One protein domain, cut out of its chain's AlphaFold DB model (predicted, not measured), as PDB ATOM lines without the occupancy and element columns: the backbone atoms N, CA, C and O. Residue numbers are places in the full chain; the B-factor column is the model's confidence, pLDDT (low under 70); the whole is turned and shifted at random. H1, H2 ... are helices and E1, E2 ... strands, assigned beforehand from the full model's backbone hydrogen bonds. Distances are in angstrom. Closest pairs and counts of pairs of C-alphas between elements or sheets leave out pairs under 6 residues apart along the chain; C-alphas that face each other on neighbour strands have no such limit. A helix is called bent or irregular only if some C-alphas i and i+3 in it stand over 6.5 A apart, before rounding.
ATOM      1  N   ALA A  92      -0.703  -3.397  38.009       93.50
ATOM      2  CA  ALA A  92      -2.092  -2.991  38.164       93.50
ATOM      3  C   ALA A  92      -2.456  -2.957  39.647       93.50
ATOM      4  O   ALA A  92      -2.142  -3.896  40.389       93.50
ATOM      5  N   LEU A  93      -3.132  -1.888  40.067       93.31
ATOM      6  CA  LEU A  93      -3.617  -1.723  41.430       93.31
ATOM      7  C   LEU A  93      -5.090  -2.118  41.506       93.31
ATOM      8  O   LEU A  93      -5.950  -1.552  40.833       93.31
ATOM      9  N   LEU A  94      -5.381  -3.084  42.366       93.94
ATOM     10  CA  LEU A  94      -6.724  -3.560  42.649       93.94
ATOM     11  C   LEU A  94      -7.133  -3.104  44.050       93.94
ATOM     12  O   LEU A  94      -6.398  -3.320  45.013       93.94
ATOM     13  N   LYS A  95      -8.326  -2.532  44.197       92.19
ATOM     14  CA  LYS A  95      -8.939  -2.239  45.507       92.19
ATOM     15  C   LYS A  95     -10.362  -2.781  45.548       92.19
ATOM     16  O   LYS A  95     -10.958  -3.151  44.534       92.19
ATOM     17  N   VAL A  96     -10.878  -2.866  46.764       91.25
ATOM     18  CA  VAL A  96     -12.247  -3.288  47.037       91.25
ATOM     19  C   VAL A  96     -13.159  -2.070  46.947       91.25
ATOM     20  O   VAL A  96     -13.002  -1.130  47.721       91.25
ATOM     21  N   ALA A  97     -14.127  -2.108  46.037       89.25
ATOM     22  CA  ALA A  97     -15.196  -1.126  45.950       89.25
ATOM     23  C   ALA A  97     -16.448  -1.636  46.670       89.25
ATOM     24  O   ALA A  97     -16.770  -2.831  46.649       89.25
ATOM     25  N   THR A  98     -17.156  -0.706  47.304       87.56
ATOM     26  CA  THR A  98     -18.513  -0.944  47.804       87.56
ATOM     27  C   THR A  98     -19.478  -0.389  46.761       87.56
ATOM     28  O   THR A  98     -19.227   0.707  46.257       87.56
ATOM     29  N   PRO A  99     -20.538  -1.126  46.395       85.38
ATOM     30  CA  PRO A  99     -21.542  -0.610  45.473       85.38
ATOM     31  C   PRO A  99     -22.164   0.696  46.002       85.38
ATOM     32  O   PRO A  99     -22.246   0.883  47.221       85.38
ATOM     33  N   PRO A 100     -22.594   1.605  45.108       84.12
ATOM     34  CA  PRO A 100     -23.253   2.843  45.512       84.12
ATOM     35  C   PRO A 100     -24.581   2.539  46.213       84.12
ATOM     36  O   PRO A 100     -25.206   1.510  45.954       84.12
ATOM     37  N   ALA A 101     -25.054   3.466  47.051       82.31
ATOM     38  CA  ALA A 101     -26.282   3.302  47.839       82.31
ATOM     39  C   ALA A 101     -27.555   3.060  46.998       82.31
ATOM     40  O   ALA A 101     -28.560   2.597  47.527       82.31
ATOM     41  N   SER A 102     -27.517   3.349  45.693       83.88
ATOM     42  CA  SER A 102     -28.600   3.050  44.747       83.88
ATOM     43  C   SER A 102     -28.778   1.553  44.469       83.88
ATOM     44  O   SER A 102     -29.849   1.132  44.033       83.88
ATOM     45  N   VAL A 103     -27.749   0.736  44.709       83.56
ATOM     46  CA  VAL A 103     -27.783  -0.711  44.494       83.56
ATOM     47  C   VAL A 103     -28.126  -1.400  45.813       83.56
ATOM     48  O   VAL A 103     -27.426  -1.255  46.806       83.56
ATOM     49  N   VAL A 104     -29.184  -2.218  45.810       82.56
ATOM     50  CA  VAL A 104     -29.718  -2.916  47.004       82.56
ATOM     51  C   VAL A 104     -28.733  -3.938  47.604       82.56
ATOM     52  O   VAL A 104     -28.892  -4.401  48.730       82.56
ATOM     53  N   SER A 105     -27.694  -4.309  46.859       82.50
ATOM     54  CA  SER A 105     -26.689  -5.273  47.296       82.50
ATOM     55  C   SER A 105     -25.549  -4.592  48.043       82.50
ATOM     56  O   SER A 105     -24.974  -3.633  47.550       82.50
ATOM     57  N   SER A 106     -25.141  -5.162  49.175       81.56
ATOM     58  CA  SER A 106     -23.917  -4.789  49.897       81.56
ATOM     59  C   SER A 106     -22.684  -5.587  49.443       81.56
ATOM     60  O   SER A 106     -21.615  -5.497  50.056       81.56
ATOM     61  N   ALA A 107     -22.811  -6.393  48.381       86.38
ATOM     62  CA  ALA A 107     -21.737  -7.252  47.900       86.38
ATOM     63  C   ALA A 107     -20.582  -6.421  47.325       86.38
ATOM     64  O   ALA A 107     -20.691  -5.802  46.265       86.38
ATOM     65  N   LYS A 108     -19.448  -6.449  48.024       89.94
ATOM     66  CA  LYS A 108     -18.214  -5.792  47.591       89.94
ATOM     67  C   LYS A 108     -17.621  -6.489  46.372       89.94
ATOM     68  O   LYS A 108     -17.690  -7.713  46.241       89.94
ATOM     69  N   TYR A 109     -16.977  -5.716  45.511       91.25
ATOM     70  CA  TYR A 109     -16.312  -6.226  44.317       91.25
ATOM     71  C   TYR A 109     -14.931  -5.599  44.152       91.25
ATOM     72  O   TYR A 109     -14.593  -4.600  44.781       91.25
ATOM     73  N   VAL A 110     -14.103  -6.243  43.336       93.44
ATOM     74  CA  VAL A 110     -12.762  -5.756  43.014       93.44
ATOM     75  C   VAL A 110     -12.874  -4.813  41.824       93.44
ATOM     76  O   VAL A 110     -13.610  -5.116  40.886       93.44
ATOM     77  N   VAL A 111     -12.148  -3.699  41.861       93.38
ATOM     78  CA  VAL A 111     -12.000  -2.770  40.734       93.38
ATOM     79  C   VAL A 111     -10.526  -2.503  40.472       93.38
ATOM     80  O   VAL A 111      -9.710  -2.563  41.397       93.38
ATOM     81  N   ASN A 112     -10.187  -2.249  39.212       93.19
ATOM     82  CA  ASN A 112      -8.861  -1.788  38.818       93.19
ATOM     83  C   ASN A 112      -8.842  -0.247  38.872       93.19
ATOM     84  O   ASN A 112      -9.721   0.394  38.298       93.19
ATOM     85  N   MET A 113      -7.873   0.329  39.595       88.69
ATOM     86  CA  MET A 113      -7.684   1.779  39.729       88.69
ATOM     87  C   MET A 113      -6.356   2.245  39.129       88.69
ATOM     88  O   MET A 113      -5.357   1.521  39.207       88.69
ATOM     89  N   PRO A 114      -6.308   3.491  38.629       85.12
ATOM     90  CA  PRO A 114      -5.056   4.140  38.264       85.12
ATOM     91  C   PRO A 114      -4.119   4.279  39.474       85.12
ATOM     92  O   PRO A 114      -4.526   4.606  40.589       85.12
ATOM     93  N   GLN A 115      -2.830   4.011  39.257       77.50
ATOM     94  CA  GLN A 115      -1.806   4.099  40.296       77.50
ATOM     95  C   GLN A 115      -1.382   5.562  40.511       77.50
ATOM     96  O   GLN A 115      -0.809   6.179  39.612       77.50
ATOM     97  N   GLY A 116      -1.598   6.082  41.722       69.38
ATOM     98  CA  GLY A 116      -1.221   7.446  42.124       69.38
ATOM     99  C   GLY A 116      -2.403   8.369  42.423       69.38
ATOM    100  O   GLY A 116      -2.200   9.443  42.973       69.38
ATOM    101  N   GLU A 117      -3.628   7.939  42.129       61.88
ATOM    102  CA  GLU A 117      -4.842   8.630  42.556       61.88
ATOM    103  C   GLU A 117      -5.478   7.834  43.688       61.88
ATOM    104  O   GLU A 117      -6.151   6.817  43.489       61.88
ATOM    105  N   ASP A 118      -5.237   8.281  44.916       54.91
ATOM    106  CA  ASP A 118      -5.918   7.737  46.079       54.91
ATOM    107  C   ASP A 118      -7.382   8.177  46.071       54.91
ATOM    108  O   ASP A 118      -7.776   9.178  46.654       54.91
ATOM    109  N   GLY A 119      -8.208   7.415  45.356       52.69
ATOM    110  CA  GLY A 119      -9.662   7.396  45.519       52.69
ATOM    111  C   GLY A 119     -10.439   8.614  45.013       52.69
ATOM    112  O   GLY A 119     -11.664   8.556  45.026       52.69
ATOM    113  N   ALA A 120      -9.786   9.677  44.533       48.28
ATOM    114  CA  ALA A 120     -10.476  10.903  44.121       48.28
ATOM    115  C   ALA A 120     -11.286  10.760  42.815       48.28
ATOM    116  O   ALA A 120     -12.359  11.343  42.703       48.28
ATOM    117  N   LEU A 121     -10.843   9.935  41.855       50.56
ATOM    118  CA  LEU A 121     -11.594   9.696  40.608       50.56
ATOM    119  C   LEU A 121     -12.751   8.686  40.749       50.56
ATOM    120  O   LEU A 121     -13.518   8.489  39.807       50.56
ATOM    121  N   ALA A 122     -12.896   8.030  41.906       49.81
ATOM    122  CA  ALA A 122     -13.794   6.884  42.075       49.81
ATOM    123  C   ALA A 122     -15.295   7.236  42.123       49.81
ATOM    124  O   ALA A 122     -16.122   6.326  42.167       49.81
ATOM    125  N   ALA A 123     -15.662   8.520  42.148       52.22
ATOM    126  CA  ALA A 123     -17.049   8.932  42.355       52.22
ATOM    127  C   ALA A 123     -17.892   9.000  41.068       52.22
ATOM    128  O   ALA A 123     -19.106   8.824  41.149       52.22
ATOM    129  N   GLU A 124     -17.286   9.219  39.892       53.72
ATOM    130  CA  GLU A 124     -18.053   9.572  38.679       53.72
ATOM    131  C   GLU A 124     -17.877   8.612  37.492       53.72
ATOM    132  O   GLU A 124     -18.735   8.576  36.610       53.72
ATOM    133  N   THR A 125     -16.829   7.779  37.461       66.94
ATOM    134  CA  THR A 125     -16.594   6.833  36.355       66.94
ATOM    135  C   THR A 125     -16.769   5.374  36.778       66.94
ATOM    136  O   THR A 125     -16.352   4.946  37.854       66.94
ATOM    137  N   ILE A 126     -17.412   4.581  35.912       76.38
ATOM    138  CA  ILE A 126     -17.561   3.134  36.101       76.38
ATOM    139  C   ILE A 126     -16.180   2.499  35.927       76.38
ATOM    140  O   ILE A 126     -15.710   2.322  34.805       76.38
ATOM    141  N   LEU A 127     -15.530   2.164  37.041       83.75
ATOM    142  CA  LEU A 127     -14.228   1.506  37.017       83.75
ATOM    143  C   LEU A 127     -14.345   0.068  36.477       83.75
ATOM    144  O   LEU A 127     -15.298  -0.649  36.817       83.75
ATOM    145  N   PRO A 128     -13.365  -0.394  35.682       88.62
ATOM    146  CA  PRO A 128     -13.379  -1.723  35.102       88.62
ATOM    147  C   PRO A 128     -13.266  -2.785  36.195       88.62
ATOM    148  O   PRO A 128     -12.427  -2.719  37.104       88.62
ATOM    149  N   ARG A 129     -14.135  -3.795  36.093       91.62
ATOM    150  CA  ARG A 129     -14.166  -4.935  37.005       91.62
ATOM    151  C   ARG A 129     -13.262  -6.051  36.469       91.62
ATOM    152  O   ARG A 129     -13.654  -6.707  35.505       91.62
ATOM    153  N   PRO A 130     -12.111  -6.323  37.104       92.81
ATOM    154  CA  PRO A 130     -11.222  -7.393  36.686       92.81
ATOM    155  C   PRO A 130     -11.842  -8.782  36.893       92.81
ATOM    156  O   PRO A 130     -12.411  -9.100  37.942       92.81
ATOM    157  N   SER A 131     -11.687  -9.639  35.894       91.81
ATOM    158  CA  SER A 131     -12.139 -11.026  35.874       91.81
ATOM    159  C   SER A 131     -11.197 -11.939  36.663       91.81
ATOM    160  O   SER A 131      -9.976 -11.794  36.655       91.81
ATOM    161  N   GLY A 132     -11.769 -12.905  37.387       91.88
ATOM    162  CA  GLY A 132     -10.995 -13.865  38.186       91.88
ATOM    163  C   GLY A 132     -10.473 -13.336  39.529       91.88
ATOM    164  O   GLY A 132      -9.793 -14.081  40.235       91.88
ATOM    165  N   TYR A 133     -10.824 -12.104  39.913       94.94
ATOM    166  CA  TYR A 133     -10.518 -11.527  41.224       94.94
ATOM    167  C   TYR A 133     -11.798 -11.348  42.040       94.94
ATOM    168  O   TYR A 133     -12.799 -10.811  41.562       94.94
ATOM    169  N   VAL A 134     -11.773 -11.813  43.287       94.31
ATOM    170  CA  VAL A 134     -12.919 -11.782  44.201       94.31
ATOM    171  C   VAL A 134     -12.517 -11.228  45.557       94.31
ATOM    172  O   VAL A 134     -11.377 -11.377  45.996       94.31
ATOM    173  N   VAL A 135     -13.473 -10.617  46.249       93.62
ATOM    174  CA  VAL A 135     -13.288 -10.189  47.637       93.62
ATOM    175  C   VAL A 135     -13.517 -11.395  48.551       93.62
ATOM    176  O   VAL A 135     -14.508 -12.114  48.410       93.62
ATOM    177  N   ARG A 136     -12.600 -11.637  49.485       90.31
ATOM    178  CA  ARG A 136     -12.742 -12.609  50.573       90.31
ATOM    179  C   ARG A 136     -12.850 -11.844  51.895       90.31
ATOM    180  O   ARG A 136     -12.128 -10.883  52.143       90.31
ATOM    181  N   GLY A 137     -13.784 -12.251  52.753       86.81
ATOM    182  CA  GLY A 137     -14.038 -11.553  54.014       86.81
ATOM    183  C   GLY A 137     -14.411 -10.081  53.801       86.81
ATOM    184  O   GLY A 137     -15.230  -9.758  52.944       86.81
ATOM    185  N   LEU A 138     -13.816  -9.184  54.595       82.38
ATOM    186  CA  LEU A 138     -14.213  -7.774  54.613       82.38
ATOM    187  C   LEU A 138     -13.487  -6.903  53.577       82.38
ATOM    188  O   LEU A 138     -14.102  -5.986  53.028       82.38
ATOM    189  N   LYS A 139     -12.183  -7.136  53.381       86.75
ATOM    190  CA  LYS A 139     -11.284  -6.269  52.596       86.75
ATOM    191  C   LYS A 139     -10.178  -7.026  51.846       86.75
ATOM    192  O   LYS A 139      -9.407  -6.388  51.138       86.75
ATOM    193  N   SER A 140     -10.062  -8.352  51.979       90.81
ATOM    194  CA  SER A 140      -8.989  -9.081  51.293       90.81
ATOM    195  C   SER A 140      -9.388  -9.426  49.860       90.81
ATOM    196  O   SER A 140     -10.532  -9.774  49.575       90.81
ATOM    197  N   ILE A 141      -8.437  -9.303  48.938       93.94
ATOM    198  CA  ILE A 141      -8.623  -9.634  47.525       93.94
ATOM    199  C   ILE A 141      -7.951 -10.979  47.278       93.94
ATOM    200  O   ILE A 141      -6.772 -11.155  47.575       93.94
ATOM    201  N   ALA A 142      -8.704 -11.926  46.729       93.88
ATOM    202  CA  ALA A 142      -8.196 -13.216  46.300       93.88
ATOM    203  C   ALA A 142      -8.259 -13.310  44.778       93.88
ATOM    204  O   ALA A 142      -9.302 -13.080  44.164       93.88
ATOM    205  N   GLY A 143      -7.140 -13.688  44.173       93.88
ATOM    206  CA  GLY A 143      -7.038 -13.912  42.743       93.88
ATOM    207  C   GLY A 143      -5.633 -14.369  42.352       93.88
ATOM    208  O   GLY A 143      -4.711 -14.333  43.172       93.88
ATOM    209  N   PRO A 144      -5.457 -14.831  41.110       94.81
ATOM    210  CA  PRO A 144      -4.160 -15.264  40.608       94.81
ATOM    211  C   PRO A 144      -3.168 -14.090  40.588       94.81
ATOM    212  O   PRO A 144      -3.482 -13.012  40.088       94.81
ATOM    213  N   TYR A 145      -1.961 -14.310  41.115       95.25
ATOM    214  CA  TYR A 145      -0.870 -13.318  41.154       95.25
ATOM    215  C   TYR A 145      -1.209 -11.992  41.870       95.25
ATOM    216  O   TYR A 145      -0.481 -11.015  41.713       95.25
ATOM    217  N   ALA A 146      -2.282 -11.946  42.670       94.50
ATOM    218  CA  ALA A 146      -2.588 -10.805  43.531       94.50
ATOM    219  C   ALA A 146      -1.678 -10.819  44.763       94.50
ATOM    220  O   ALA A 146      -1.789 -11.706  45.610       94.50
ATOM    221  N   ILE A 147      -0.798  -9.826  44.871       94.12
ATOM    222  CA  ILE A 147       0.036  -9.601  46.051       94.12
ATOM    223  C   ILE A 147      -0.678  -8.558  46.920       94.12
ATOM    224  O   ILE A 147      -0.847  -7.423  46.468       94.12
ATOM    225  N   PRO A 148      -1.141  -8.904  48.134       93.19
ATOM    226  CA  PRO A 148      -1.826  -7.951  48.998       93.19
ATOM    227  C   PRO A 148      -0.867  -6.848  49.452       93.19
ATOM    228  O   PRO A 148       0.290  -7.113  49.781       93.19
ATOM    229  N   LEU A 149      -1.361  -5.613  49.487       89.81
ATOM    230  CA  LEU A 149      -0.625  -4.478  50.027       89.81
ATOM    231  C   LEU A 149      -0.743  -4.401  51.558       89.81
ATOM    232  O   LEU A 149      -1.737  -4.883  52.121       89.81
ATOM    233  N   PRO A 150       0.237  -3.766  52.234       85.00
ATOM    234  CA  PRO A 150       0.128  -3.417  53.646       85.00
ATOM    235  C   PRO A 150      -1.161  -2.644  53.951       85.00
ATOM    236  O   PRO A 150      -1.764  -2.025  53.073       85.00
ATOM    237  N   GLU A 151      -1.604  -2.722  55.207       80.00
ATOM    238  CA  GLU A 151      -2.780  -1.995  55.717       80.00
ATOM    239  C   GLU A 151      -4.103  -2.285  54.983       80.00
ATOM    240  O   GLU A 151      -5.063  -1.524  55.071       80.00
ATOM    241  N   GLN A 152      -4.192  -3.420  54.275       72.75
ATOM    242  CA  GLN A 152      -5.371  -3.795  53.481       72.75
ATOM    243  C   GLN A 152      -5.732  -2.736  52.421       72.75
ATOM    244  O   GLN A 152      -6.890  -2.631  52.013       72.75
ATOM    245  N   ALA A 153      -4.735  -1.979  51.947       79.06
ATOM    246  CA  ALA A 153      -4.895  -0.911  50.960       79.06
ATOM    247  C   ALA A 153      -5.282  -1.416  49.554       79.06
ATOM    248  O   ALA A 153      -5.588  -0.615  48.671       79.06
ATOM    249  N   GLY A 154      -5.276  -2.736  49.342       88.88
ATOM    250  CA  GLY A 154      -5.622  -3.384  48.083       88.88
ATOM    251  C   GLY A 154      -4.701  -4.560  47.769       88.88
ATOM    252  O   GLY A 154      -4.105  -5.164  48.662       88.88
ATOM    253  N   ALA A 155      -4.584  -4.878  46.486       93.56
ATOM    254  CA  ALA A 155      -3.639  -5.847  45.956       93.56
ATOM    255  C   ALA A 155      -2.984  -5.303  44.685       93.56
ATOM    256  O   ALA A 155      -3.636  -4.646  43.878       93.56
ATOM    257  N   ILE A 156      -1.704  -5.605  44.493       94.38
ATOM    258  CA  ILE A 156      -0.979  -5.319  43.256       94.38
ATOM    259  C   ILE A 156      -0.853  -6.605  42.452       94.38
ATOM    260  O   ILE A 156      -0.532  -7.666  42.991       94.38
ATOM    261  N   VAL A 157      -1.071  -6.497  41.147       95.69
ATOM    262  CA  VAL A 157      -0.765  -7.552  40.183       95.69
ATOM    263  C   VAL A 157       0.338  -7.042  39.268       95.69
ATOM    264  O   VAL A 157       0.129  -6.116  38.486       95.69
ATOM    265  N   LYS A 158       1.524  -7.638  39.384       95.06
ATOM    266  CA  LYS A 158       2.682  -7.331  38.541       95.06
ATOM    267  C   LYS A 158       2.767  -8.333  37.391       95.06
ATOM    268  O   LYS A 158       2.507  -9.518  37.589       95.06
ATOM    269  N   VAL A 159       3.183  -7.873  36.214       95.06
ATOM    270  CA  VAL A 159       3.556  -8.748  35.097       95.06
ATOM    271  C   VAL A 159       4.690  -9.679  35.541       95.06
ATOM    272  O   VAL A 159       5.788  -9.241  35.887       95.06
TER     273      VAL A 159
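AT A GLANCE: This is residues 92 to 159 of the 203 residues of the protein "Protein FYV4, mitochondrial" of Escovopsis weberi (UniProt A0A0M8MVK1). A small sheet of four strands, E2, E1, E6 and E5, twists and curls into an open roll, and the hairpin of E3 and E4 packs over one of its faces, with Ile 141 of E4 near E1, E2, E5 and E6. The long loop between E1 and E2, residues 98 to 108, reaches to one end of the longest span, and the short helix H1 lies to one side, away from the middle. The printed part has 68 residues, in the order E1, E2, H1, E3, E4, E5, E6; the larger sheet runs E2, E1, E6, E5 and the smaller E3, E4, both antiparallel. The class is mostly strand, though only 28 residues are in named elements. The whole is compact, with a radius of gyration of the C-alphas of 11.6 A and spans of 34 by 25 by 23 A.

IN THESE COORDINATES: In the larger sheet, E1 holds residues 92 to 97, 15.4 A long, and begins with C-alpha 92 at (-2.092, -2.991, 38.164). E2 holds residues 109 to 113, 12.6 A long. E6 holds residues 155 to 158, 9.9 A long, and ends with C-alpha 158 at (2.682, -7.331, 38.541). E5 holds residues 146 to 148. The smaller sheet has E3, residues 134 to 136, and E4, residues 140 to 142. H1 holds residues 120 to 123, with C-alpha 120 at (-10.476, 10.903, 44.121); it is irregular, its first and last C-alphas being 7.1 A apart.

HOW THE PARTS SIT: E2 and E5 are the edge strands of the larger sheet, whose strands' lines turn by 89 degrees from edge to edge. E1 and E2 are a hairpin, antiparallel at 139 degrees, with N 97 and O 109 within hydrogen-bond range at 2.8 A. E1 and E6 are antiparallel at 158 degrees, with N 94 and O 155 at 2.8 A. E5 and E6 are a hairpin at 135 degrees, with N 156 and O 147 at 2.8 A. E3 and E4 are a hairpin at 132 degrees, with N 136 and O 140 at 2.8 A. The closest C-alphas of E2 and E3, those of Tyr 109 and Val 135, are 6.0 A apart; those of E4 and E6, Ile 141 and Ala 155, are 6.5 A apart. E3 is apart from E5 and E6. H1 is only just not on the larger sheet, with 4 pairs of C-alphas within 10 A; it is too short for an O i to N i+4 pair, and its one O i to N i+3 pair is not within hydrogen-bond range.

THE WHOLE: The C-alphas farthest apart, those of Val 104 and Val 159, are 35.8 A apart. The printed part has no cut. The link from E1 to E2, 11 residues, is long; those from E3 to E4 and from E4 to E5 are tight. The mean pLDDT of the printed part is 84.2, and residues 116 to 125, of which 120 to 123 belong to H1, are under 70.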